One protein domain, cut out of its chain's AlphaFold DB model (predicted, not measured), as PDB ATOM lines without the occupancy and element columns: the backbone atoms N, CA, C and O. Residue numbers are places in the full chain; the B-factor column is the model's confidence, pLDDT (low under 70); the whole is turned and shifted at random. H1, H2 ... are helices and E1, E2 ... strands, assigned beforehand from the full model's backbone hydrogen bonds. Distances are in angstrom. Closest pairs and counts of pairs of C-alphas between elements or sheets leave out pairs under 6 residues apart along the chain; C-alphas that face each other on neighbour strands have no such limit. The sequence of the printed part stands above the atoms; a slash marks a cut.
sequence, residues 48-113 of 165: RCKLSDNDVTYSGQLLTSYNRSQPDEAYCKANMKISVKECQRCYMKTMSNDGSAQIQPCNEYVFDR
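AT A GLANCE: This is residues 48 to 113 of the 165 residues of the protein "Hypothetical protein" of Adineta ricciae (UniProt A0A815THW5). The domain is a flat cross of two bars. One bar is the hairpin of E1 and E2, continued away from the hairpin's tip by E3, beside which residues 48 to 49 pair; the other is the row of loop 52 to 61, H1 and H2, which crosses over E1 at the end of H1, with H3 folding back from H2 to lead straight into E1. The printed part has 66 residues with three named helices and three named strands, in the order H1, H2, H3, E1, E2, E3; the class is mixed, helices and strands. The one sheet has the order E1 - E2, antiparallel. The whole is compact, with a radius of gyration of the C-alphas of 12.3 A, and spans 36 by 36 by 19 A.

HOW THE PARTS SIT: Start at residues 48 to 49, which pair antiparallel with residues 109 to 110 of E3, residues 109 to 111; E3 pairs with no named strand. Go on to H1, residues 62 to 69: at its last residue the C-alphas of Ser 69 and Lys 93, the closest of H1 and E1, residues 91 to 95, are 4.7 A apart. Next comes H2, residues 73 to 79, which is apart from H1. H2 touches H3, residues 84 to 90; their closest C-alphas, those of Cys 76 and Val 84, are 5.6 A apart, and their lines are about perpendicular at 82 degrees. E1 and E2, residues 101 to 105, form an antiparallel hairpin with 146 degrees between their directions; look there for N 94 and O 102 at 2.8 A and N 92 and O 104 at 3.0 A, within hydrogen-bond range. In H1, H2 and H3 every O i to N i+4 pair is within hydrogen-bond range.

IN THESE COORDINATES: Find C-alpha 62 at (157.499, 138.234, 159.346); from there H1 runs 10.7 A to Ser 69. H2 runs 10.2 A from Glu 73 to Asn 79, and H3 10.1 A from Val 84 to Cys 90. E1 begins at C-alpha 91, at (159.160, 154.025, 152.367), and runs 13.2 A to Met 95; E2 runs 13.4 A from Ala 101 to Pro 105. E3 covers 6.4 A from Tyr 109 to C-alpha 111 at (146.056, 146.705, 152.949).

THE WHOLE: The two C-alphas farthest apart, those of Asp 98 and Arg 113, are 37.5 A apart. The printed part has no cut, and each link between named elements is tight. Residues 48 to 61 hold no named element. The mean pLDDT of the printed part is 74.6; look for low confidence, under 70, at residues 52 to 68.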
ATOM      1  N   ARG A  48     150.531 148.807 154.568       80.94
ATOM      2  CA  ARG A  48     151.965 148.583 154.740       80.94
ATOM      3  C   ARG A  48     152.600 148.229 153.403       80.94
ATOM      4  O   ARG A  48     151.906 147.783 152.495       80.94
ATOM      5  N   CYS A  49     153.911 148.388 153.286       83.81
ATOM      6  CA  CYS A  49     154.630 147.959 152.091       83.81
ATOM      7  C   CYS A  49     154.656 146.430 151.977       83.81
ATOM      8  O   CYS A  49     154.793 145.725 152.984       83.81
ATOM      9  N   LYS A  50     154.533 145.918 150.751       82.56
ATOM     10  CA  LYS A  50     154.734 144.497 150.464       82.56
ATOM     11  C   LYS A  50     156.235 144.197 150.457       82.56
ATOM     12  O   LYS A  50     157.000 144.896 149.800       82.56
ATOM     13  N   LEU A  51     156.652 143.176 151.203       76.19
ATOM     14  CA  LEU A  51     158.033 142.688 151.171       76.19
ATOM     15  C   LEU A  51     158.257 141.836 149.917       76.19
ATOM     16  O   LEU A  51     157.317 141.219 149.414       76.19
ATOM     17  N   SER A  52     159.499 141.801 149.427       68.81
ATOM     18  CA  SER A  52     159.871 140.893 148.341       68.81
ATOM     19  C   SER A  52     159.848 139.445 148.844       68.81
ATOM     20  O   SER A  52     160.242 139.189 149.983       68.81
ATOM     21  N   ASP A  53     159.413 138.497 148.008       61.88
ATOM     22  CA  ASP A  53     159.343 137.069 148.376       61.88
ATOM     23  C   ASP A  53     160.710 136.492 148.792       61.88
ATOM     24  O   ASP A  53     160.773 135.558 149.589       61.88
ATOM     25  N   ASN A  54     161.813 137.093 148.333       57.09
ATOM     26  CA  ASN A  54     163.176 136.678 148.679       57.09
ATOM     27  C   ASN A  54     163.547 136.968 150.147       57.09
ATOM     28  O   ASN A  54     164.493 136.375 150.661       57.09
ATOM     29  N   ASP A  55     162.804 137.846 150.827       54.88
ATOM     30  CA  ASP A  55     163.006 138.195 152.240       54.88
ATOM     31  C   ASP A  55     162.087 137.396 153.187       54.88
ATOM     32  O   ASP A  55     162.115 137.582 154.409       54.88
ATOM     33  N   VAL A  56     161.245 136.508 152.642       55.59
ATOM     34  CA  VAL A  56     160.252 135.736 153.399       55.59
ATOM     35  C   VAL A  56     160.808 134.353 153.739       55.59
ATOM     36  O   VAL A  56     160.360 133.322 153.243       55.59
ATOM     37  N   THR A  57     161.790 134.303 154.640       48.22
ATOM     38  CA  THR A  57     162.176 133.031 155.265       48.22
ATOM     39  C   THR A  57     161.037 132.569 156.183       48.22
ATOM     40  O   THR A  57     160.780 133.153 157.238       48.22
ATOM     41  N   TYR A  58     160.327 131.519 155.765       50.44
ATOM     42  CA  TYR A  58     159.239 130.867 156.499       50.44
ATOM     43  C   TYR A  58     159.697 130.358 157.877       50.44
ATOM     44  O   TYR A  58     160.179 129.238 158.005       50.44
ATOM     45  N   SER A  59     159.541 131.168 158.928       40.88
ATOM     46  CA  SER A  59     159.584 130.710 160.330       40.88
ATOM     47  C   SER A  59     159.070 131.776 161.313       40.88
ATOM     48  O   SER A  59     159.808 132.276 162.143       40.88
ATOM     49  N   GLY A  60     157.809 132.216 161.223       48.31
ATOM     50  CA  GLY A  60     157.225 133.126 162.237       48.31
ATOM     51  C   GLY A  60     157.901 134.509 162.395       48.31
ATOM     52  O   GLY A  60     157.512 135.287 163.260       48.31
ATOM     53  N   GLN A  61     158.877 134.837 161.540       52.81
ATOM     54  CA  GLN A  61     159.756 136.013 161.590       52.81
ATOM     55  C   GLN A  61     159.273 137.208 160.744       52.81
ATOM     56  O   GLN A  61     159.988 138.205 160.629       52.81
ATOM     57  N   LEU A  62     158.061 137.154 160.177       55.44
ATOM     58  CA  LEU A  62     157.499 138.234 159.346       55.44
ATOM     59  C   LEU A  62     157.488 139.597 160.061       55.44
ATOM     60  O   LEU A  62     157.690 140.629 159.431       55.44
ATOM     61  N   LEU A  63     157.300 139.614 161.384       54.38
ATOM     62  CA  LEU A  63     157.347 140.851 162.171       54.38
ATOM     63  C   LEU A  63     158.773 141.398 162.322       54.38
ATOM     64  O   LEU A  63     158.967 142.610 162.315       54.38
ATOM     65  N   THR A  64     159.779 140.531 162.444       52.53
ATOM     66  CA  THR A  64     161.180 140.943 162.616       52.53
ATOM     67  C   THR A  64     161.819 141.429 161.321       52.53
ATOM     68  O   THR A  64     162.597 142.381 161.367       52.53
ATOM     69  N   SER A  65     161.477 140.838 160.170       61.31
ATOM     70  CA  SER A  65     161.926 141.352 158.868       61.31
ATOM     71  C   SER A  65     161.236 142.673 158.523       61.31
ATOM     72  O   SER A  65     161.908 143.607 158.094       61.31
ATOM     73  N   TYR A  66     159.936 142.803 158.819       66.12
ATOM     74  CA  TYR A  66     159.191 144.051 158.638       66.12
ATOM     75  C   TYR A  66     159.716 145.199 159.515       66.12
ATOM     76  O   TYR A  66     159.918 146.311 159.038       66.12
ATOM     77  N   ASN A  67     159.990 144.941 160.796       65.81
ATOM     78  CA  ASN A  67     160.515 145.969 161.701       65.81
ATOM     79  C   ASN A  67     161.931 146.426 161.295       65.81
ATOM     80  O   ASN A  67     162.324 147.559 161.549       65.81
ATOM     81  N   ARG A  68     162.703 145.556 160.627       65.12
ATOM     82  CA  ARG A  68     164.042 145.881 160.117       65.12
ATOM     83  C   ARG A  68     164.004 146.646 158.788       65.12
ATOM     84  O   ARG A  68     164.911 147.436 158.530       65.12
ATOM     85  N   SER A  69     162.982 146.424 157.960       71.06
ATOM     86  CA  SER A  69     162.780 147.156 156.706       71.06
ATOM     87  C   SER A  69     162.080 148.504 156.900       71.06
ATOM     88  O   SER A  69     162.010 149.295 155.963       71.06
ATOM     89  N   GLN A  70     161.594 148.815 158.102       79.81
ATOM     90  CA  GLN A  70     161.007 150.115 158.398       79.81
ATOM     91  C   GLN A  70     162.102 151.182 158.614       79.81
ATOM     92  O   GLN A  70     163.086 150.922 159.311       79.81
ATOM     93  N   PRO A  71     161.974 152.389 158.030       81.00
ATOM     94  CA  PRO A  71     162.933 153.461 158.267       81.00
ATOM     95  C   PRO A  71     162.881 153.956 159.720       81.00
ATOM     96  O   PRO A  71     161.809 154.105 160.318       81.00
ATOM     97  N   ASP A  72     164.064 154.244 160.268       83.56
ATOM     98  CA  ASP A  72     164.228 154.769 161.622       83.56
ATOM     99  C   ASP A  72     163.565 156.151 161.761       83.56
ATOM    100  O   ASP A  72     163.655 157.002 160.871       83.56
ATOM    101  N   GLU A  73     162.943 156.418 162.913       83.25
ATOM    102  CA  GLU A  73     162.256 157.692 163.175       83.25
ATOM    103  C   GLU A  73     163.188 158.906 163.016       83.25
ATOM    104  O   GLU A  73     162.782 159.941 162.479       83.25
ATOM    105  N   ALA A  74     164.448 158.769 163.438       82.56
ATOM    106  CA  ALA A  74     165.462 159.810 163.294       82.56
ATOM    107  C   ALA A  74     165.748 160.143 161.819       82.56
ATOM    108  O   ALA A  74     165.885 161.317 161.480       82.56
ATOM    109  N   TYR A  75     165.765 159.138 160.933       80.69
ATOM    110  CA  TYR A  75     165.948 159.357 159.498       80.69
ATOM    111  C   TYR A  75     164.763 160.123 158.904       80.69
ATOM    112  O   TYR A  75     164.961 161.101 158.184       80.69
ATOM    113  N   CYS A  76     163.533 159.717 159.236       82.94
ATOM    114  CA  CYS A  76     162.329 160.371 158.725       82.94
ATOM    115  C   CYS A  76     162.252 161.846 159.145       82.94
ATOM    116  O   CYS A  76     161.903 162.686 158.324       82.94
ATOM    117  N   LYS A  77     162.626 162.180 160.390       84.50
ATOM    118  CA  LYS A  77     162.653 163.576 160.865       84.50
ATOM    119  C   LYS A  77     163.762 164.412 160.226       84.50
ATOM    120  O   LYS A  77     163.569 165.605 160.025       84.50
ATOM    121  N   ALA A  78     164.919 163.807 159.956       81.19
ATOM    122  CA  ALA A  78     166.083 164.518 159.435       81.19
ATOM    123  C   ALA A  78     165.998 164.773 157.923       81.19
ATOM    124  O   ALA A  78     166.385 165.843 157.462       81.19
ATOM    125  N   ASN A  79     165.486 163.803 157.159       71.81
ATOM    126  CA  ASN A  79     165.571 163.815 155.697       71.81
ATOM    127  C   ASN A  79     164.234 164.074 154.991       71.81
ATOM    128  O   ASN A  79     164.238 164.433 153.815       71.81
ATOM    129  N   MET A  80     163.089 163.930 155.670       75.88
ATOM    130  CA  MET A  80     161.770 164.162 155.073       75.88
ATOM    131  C   MET A  80     160.986 165.246 155.815       75.88
ATOM    132  O   MET A  80     160.857 165.235 157.034       75.88
ATOM    133  N   LYS A  81     160.359 166.162 155.064       81.50
ATOM    134  CA  LYS A  81     159.400 167.156 155.593       81.50
ATOM    135  C   LYS A  81     157.994 166.562 155.787       81.50
ATOM    136  O   LYS A  81     156.997 167.227 155.524       81.50
ATOM    137  N   ILE A  82     157.903 165.292 156.171       80.81
ATOM    138  CA  ILE A  82     156.644 164.543 156.259       80.81
ATOM    139  C   ILE A  82     156.532 163.946 157.667       80.81
ATOM    140  O   ILE A  82     157.533 163.719 158.344       80.81
ATOM    141  N   SER A  83     155.306 163.694 158.132       83.88
ATOM    142  CA  SER A  83     155.058 162.974 159.383       83.88
ATOM    143  C   SER A  83     155.795 161.632 159.411       83.88
ATOM    144  O   SER A  83     155.760 160.872 158.441       83.88
ATOM    145  N   VAL A  84     156.398 161.305 160.560       84.50
ATOM    146  CA  VAL A  84     157.111 160.034 160.792       84.50
ATOM    147  C   VAL A  84     156.244 158.833 160.407       84.50
ATOM    148  O   VAL A  84     156.729 157.905 159.768       84.50
ATOM    149  N   LYS A  85     154.943 158.880 160.726       84.31
ATOM    150  CA  LYS A  85     153.989 157.802 160.424       84.31
ATOM    151  C   LYS A  85     153.765 157.602 158.924       84.31
ATOM    152  O   LYS A  85     153.533 156.476 158.501       84.31
ATOM    153  N   GLU A  86     153.803 158.677 158.141       83.38
ATOM    154  CA  GLU A  86     153.659 158.625 156.683       83.38
ATOM    155  C   GLU A  86     154.934 158.040 156.063       83.38
ATOM    156  O   GLU A  86     154.876 157.088 155.292       83.38
ATOM    157  N   CYS A  87     156.101 158.541 156.491       84.12
ATOM    158  CA  CYS A  87     157.414 158.057 156.057       84.12
ATOM    159  C   CYS A  87     157.547 156.542 156.266       84.12
ATOM    160  O   CYS A  87     157.874 155.792 155.352       84.12
ATOM    161  N   GLN A  88     157.175 156.078 157.455       84.25
ATOM    162  CA  GLN A  88     157.206 154.675 157.847       84.25
ATOM    163  C   GLN A  88     156.233 153.753 157.101       84.25
ATOM    164  O   GLN A  88     156.359 152.535 157.215       84.25
ATOM    165  N   ARG A  89     155.238 154.306 156.403       84.62
ATOM    166  CA  ARG A  89     154.257 153.543 155.617       84.62
ATOM    167  C   ARG A  89     154.529 153.595 154.117       84.62
ATOM    168  O   ARG A  89     154.098 152.698 153.401       84.62
ATOM    169  N   CYS A  90     155.204 154.644 153.659       86.19
ATOM    170  CA  CYS A  90     155.446 154.922 152.248       86.19
ATOM    171  C   CYS A  90     156.828 154.490 151.759       86.19
ATOM    172  O   CYS A  90     157.024 154.321 150.554       86.19
ATOM    173  N   TYR A  91     157.771 154.312 152.680       84.81
ATOM    174  CA  TYR A  91     159.160 154.025 152.367       84.81
ATOM    175  C   TYR A  91     159.649 152.788 153.105       84.81
ATOM    176  O   TYR A  91     159.269 152.533 154.250       84.81
ATOM    177  N   MET A  92     160.544 152.057 152.447       84.31
ATOM    178  CA  MET A  92     161.241 150.912 153.015       84.31
ATOM    179  C   MET A  92     162.753 151.127 152.981       84.31
ATOM    180  O   MET A  92     163.303 151.729 152.058       84.31
ATOM    181  N   LYS A  93     163.423 150.616 154.008       83.00
ATOM    182  CA  LYS A  93     164.872 150.528 154.136       83.00
ATOM    183  C   LYS A  93     165.325 149.223 153.493       83.00
ATOM    184  O   LYS A  93     164.910 148.143 153.911       83.00
ATOM    185  N   THR A  94     166.173 149.327 152.482       77.12
ATOM    186  CA  THR A  94     166.776 148.191 151.781       77.12
ATOM    187  C   THR A  94     168.288 148.237 151.989       77.12
ATOM    188  O   THR A  94     168.874 149.311 152.150       77.12
ATOM    189  N   MET A  95     168.929 147.071 152.044       74.75
ATOM    190  CA  MET A  95     170.387 147.010 152.014       74.75
ATOM    191  C   MET A  95     170.845 147.020 150.560       74.75
ATOM    192  O   MET A  95     170.456 146.154 149.780       74.75
ATOM    193  N   SER A  96     171.670 148.004 150.211       74.44
ATOM    194  CA  SER A  96     172.380 148.015 148.935       74.44
ATOM    195  C   SER A  96     173.517 146.987 148.951       74.44
ATOM    196  O   SER A  96     174.021 146.623 150.016       74.44
ATOM    197  N   ASN A  97     173.977 146.573 147.768       71.38
ATOM    198  CA  ASN A  97     175.133 145.682 147.611       71.38
ATOM    199  C   ASN A  97     176.416 146.258 148.243       71.38
ATOM    200  O   ASN A  97     177.286 145.498 148.655       71.38
ATOM    201  N   ASP A  98     176.495 147.586 148.398       74.94
ATOM    202  CA  ASP A  98     177.593 148.291 149.077       74.94
ATOM    203  C   ASP A  98     177.501 148.253 150.619       74.94
ATOM    204  O   ASP A  98     178.255 148.935 151.311       74.94
ATOM    205  N   GLY A  99     176.538 147.520 151.191       70.62
ATOM    206  CA  GLY A  99     176.311 147.449 152.641       70.62
ATOM    207  C   GLY A  99     175.723 148.725 153.256       70.62
ATOM    208  O   GLY A  99     175.544 148.801 154.473       70.62
ATOM    209  N   SER A 100     175.402 149.730 152.434       76.12
ATOM    210  CA  SER A 100     174.704 150.941 152.865       76.12
ATOM    211  C   SER A 100     173.192 150.718 152.905       76.12
ATOM    212  O   SER A 100     172.606 150.102 152.011       76.12
ATOM    213  N   ALA A 101     172.544 151.243 153.946       76.38
ATOM    214  CA  ALA A 101     171.091 151.263 154.027       76.38
ATOM    215  C   ALA A 101     170.542 152.378 153.127       76.38
ATOM    216  O   ALA A 101     170.759 153.560 153.402       76.38
ATOM    217  N   GLN A 102     169.829 152.002 152.071       79.25
ATOM    218  CA  GLN A 102     169.150 152.914 151.154       79.25
ATOM    219  C   GLN A 102     167.656 152.943 151.474       79.25
ATOM    220  O   GLN A 102     167.084 151.945 151.917       79.25
ATOM    221  N   ILE A 103     167.016 154.093 151.272       81.88
ATOM    222  CA  ILE A 103     165.577 154.247 151.497       81.88
ATOM    223  C   ILE A 103     164.901 154.472 150.159       81.88
ATOM    224  O   ILE A 103     165.204 155.429 149.451       81.88
ATOM    225  N   GLN A 104     163.986 153.566 149.831       83.75
ATOM    226  CA  GLN A 104     163.295 153.521 148.552       83.75
ATOM    227  C   GLN A 104     161.779 153.642 148.779       83.75
ATOM    228  O   GLN A 104     161.260 153.062 149.742       83.75
ATOM    229  N   PRO A 105     161.045 154.380 147.921       84.62
ATOM    230  CA  PRO A 105     159.588 154.348 147.912       84.62
ATOM    231  C   PRO A 105     159.066 152.938 147.626       84.62
ATOM    232  O   PRO A 105     159.606 152.208 146.793       84.62
ATOM    233  N   CYS A 106     157.993 152.560 148.314       84.69
ATOM    234  CA  CYS A 106     157.324 151.287 148.085       84.69
ATOM    235  C   CYS A 106     156.454 151.351 146.826       84.69
ATOM    236  O   CYS A 106     155.671 152.284 146.675       84.69
ATOM    237  N   ASN A 107     156.549 150.339 145.961       83.00
ATOM    238  CA  ASN A 107     155.724 150.240 144.749       83.00
ATOM    239  C   ASN A 107     154.467 149.380 144.949       83.00
ATOM    240  O   ASN A 107     153.457 149.610 144.290       83.00
ATOM    241  N   GLU A 108     154.528 148.397 145.851       84.31
ATOM    242  CA  GLU A 108     153.419 147.494 146.166       84.31
ATOM    243  C   GLU A 108     153.029 147.610 147.641       84.31
ATOM    244  O   GLU A 108     153.884 147.681 148.532       84.31
ATOM    245  N   TYR A 109     151.722 147.593 147.900       85.88
ATOM    246  CA  TYR A 109     151.149 147.781 149.228       85.88
ATOM    247  C   TYR A 109     150.232 146.616 149.597       85.88
ATOM    248  O   TYR A 109     149.521 146.063 148.760       85.88
ATOM    249  N   VAL A 110     150.231 146.268 150.878       85.50
ATOM    250  CA  VAL A 110     149.298 145.322 151.487       85.50
ATOM    251  C   VAL A 110     148.388 146.104 152.424       85.50
ATOM    252  O   VAL A 110     148.856 146.778 153.344       85.50
ATOM    253  N   PHE A 111     147.085 146.006 152.188       85.50
ATOM    254  CA  PHE A 111     146.056 146.705 152.949       85.50
ATOM    255  C   PHE A 111     145.415 145.766 153.976       85.50
ATOM    256  O   PHE A 111     145.135 144.601 153.684       85.50
ATOM    257  N   ASP A 112     145.177 146.258 155.193       81.88
ATOM    258  CA  ASP A 112     144.478 145.491 156.225       81.88
ATOM    259  C   ASP A 112     142.962 145.575 156.035       81.88
ATOM    260  O   ASP A 112     142.348 146.636 156.166       81.88
ATOM    261  N   ARG A 113     142.328 144.419 155.836       79.56
ATOM    262  CA  ARG A 113     140.881 144.301 155.581       79.56
ATOM    263  C   ARG A 113     140.025 144.140 156.838       79.56
ATOM    264  O   ARG A 113     138.932 143.587 156.798       79.56
TER     265      ARG A 113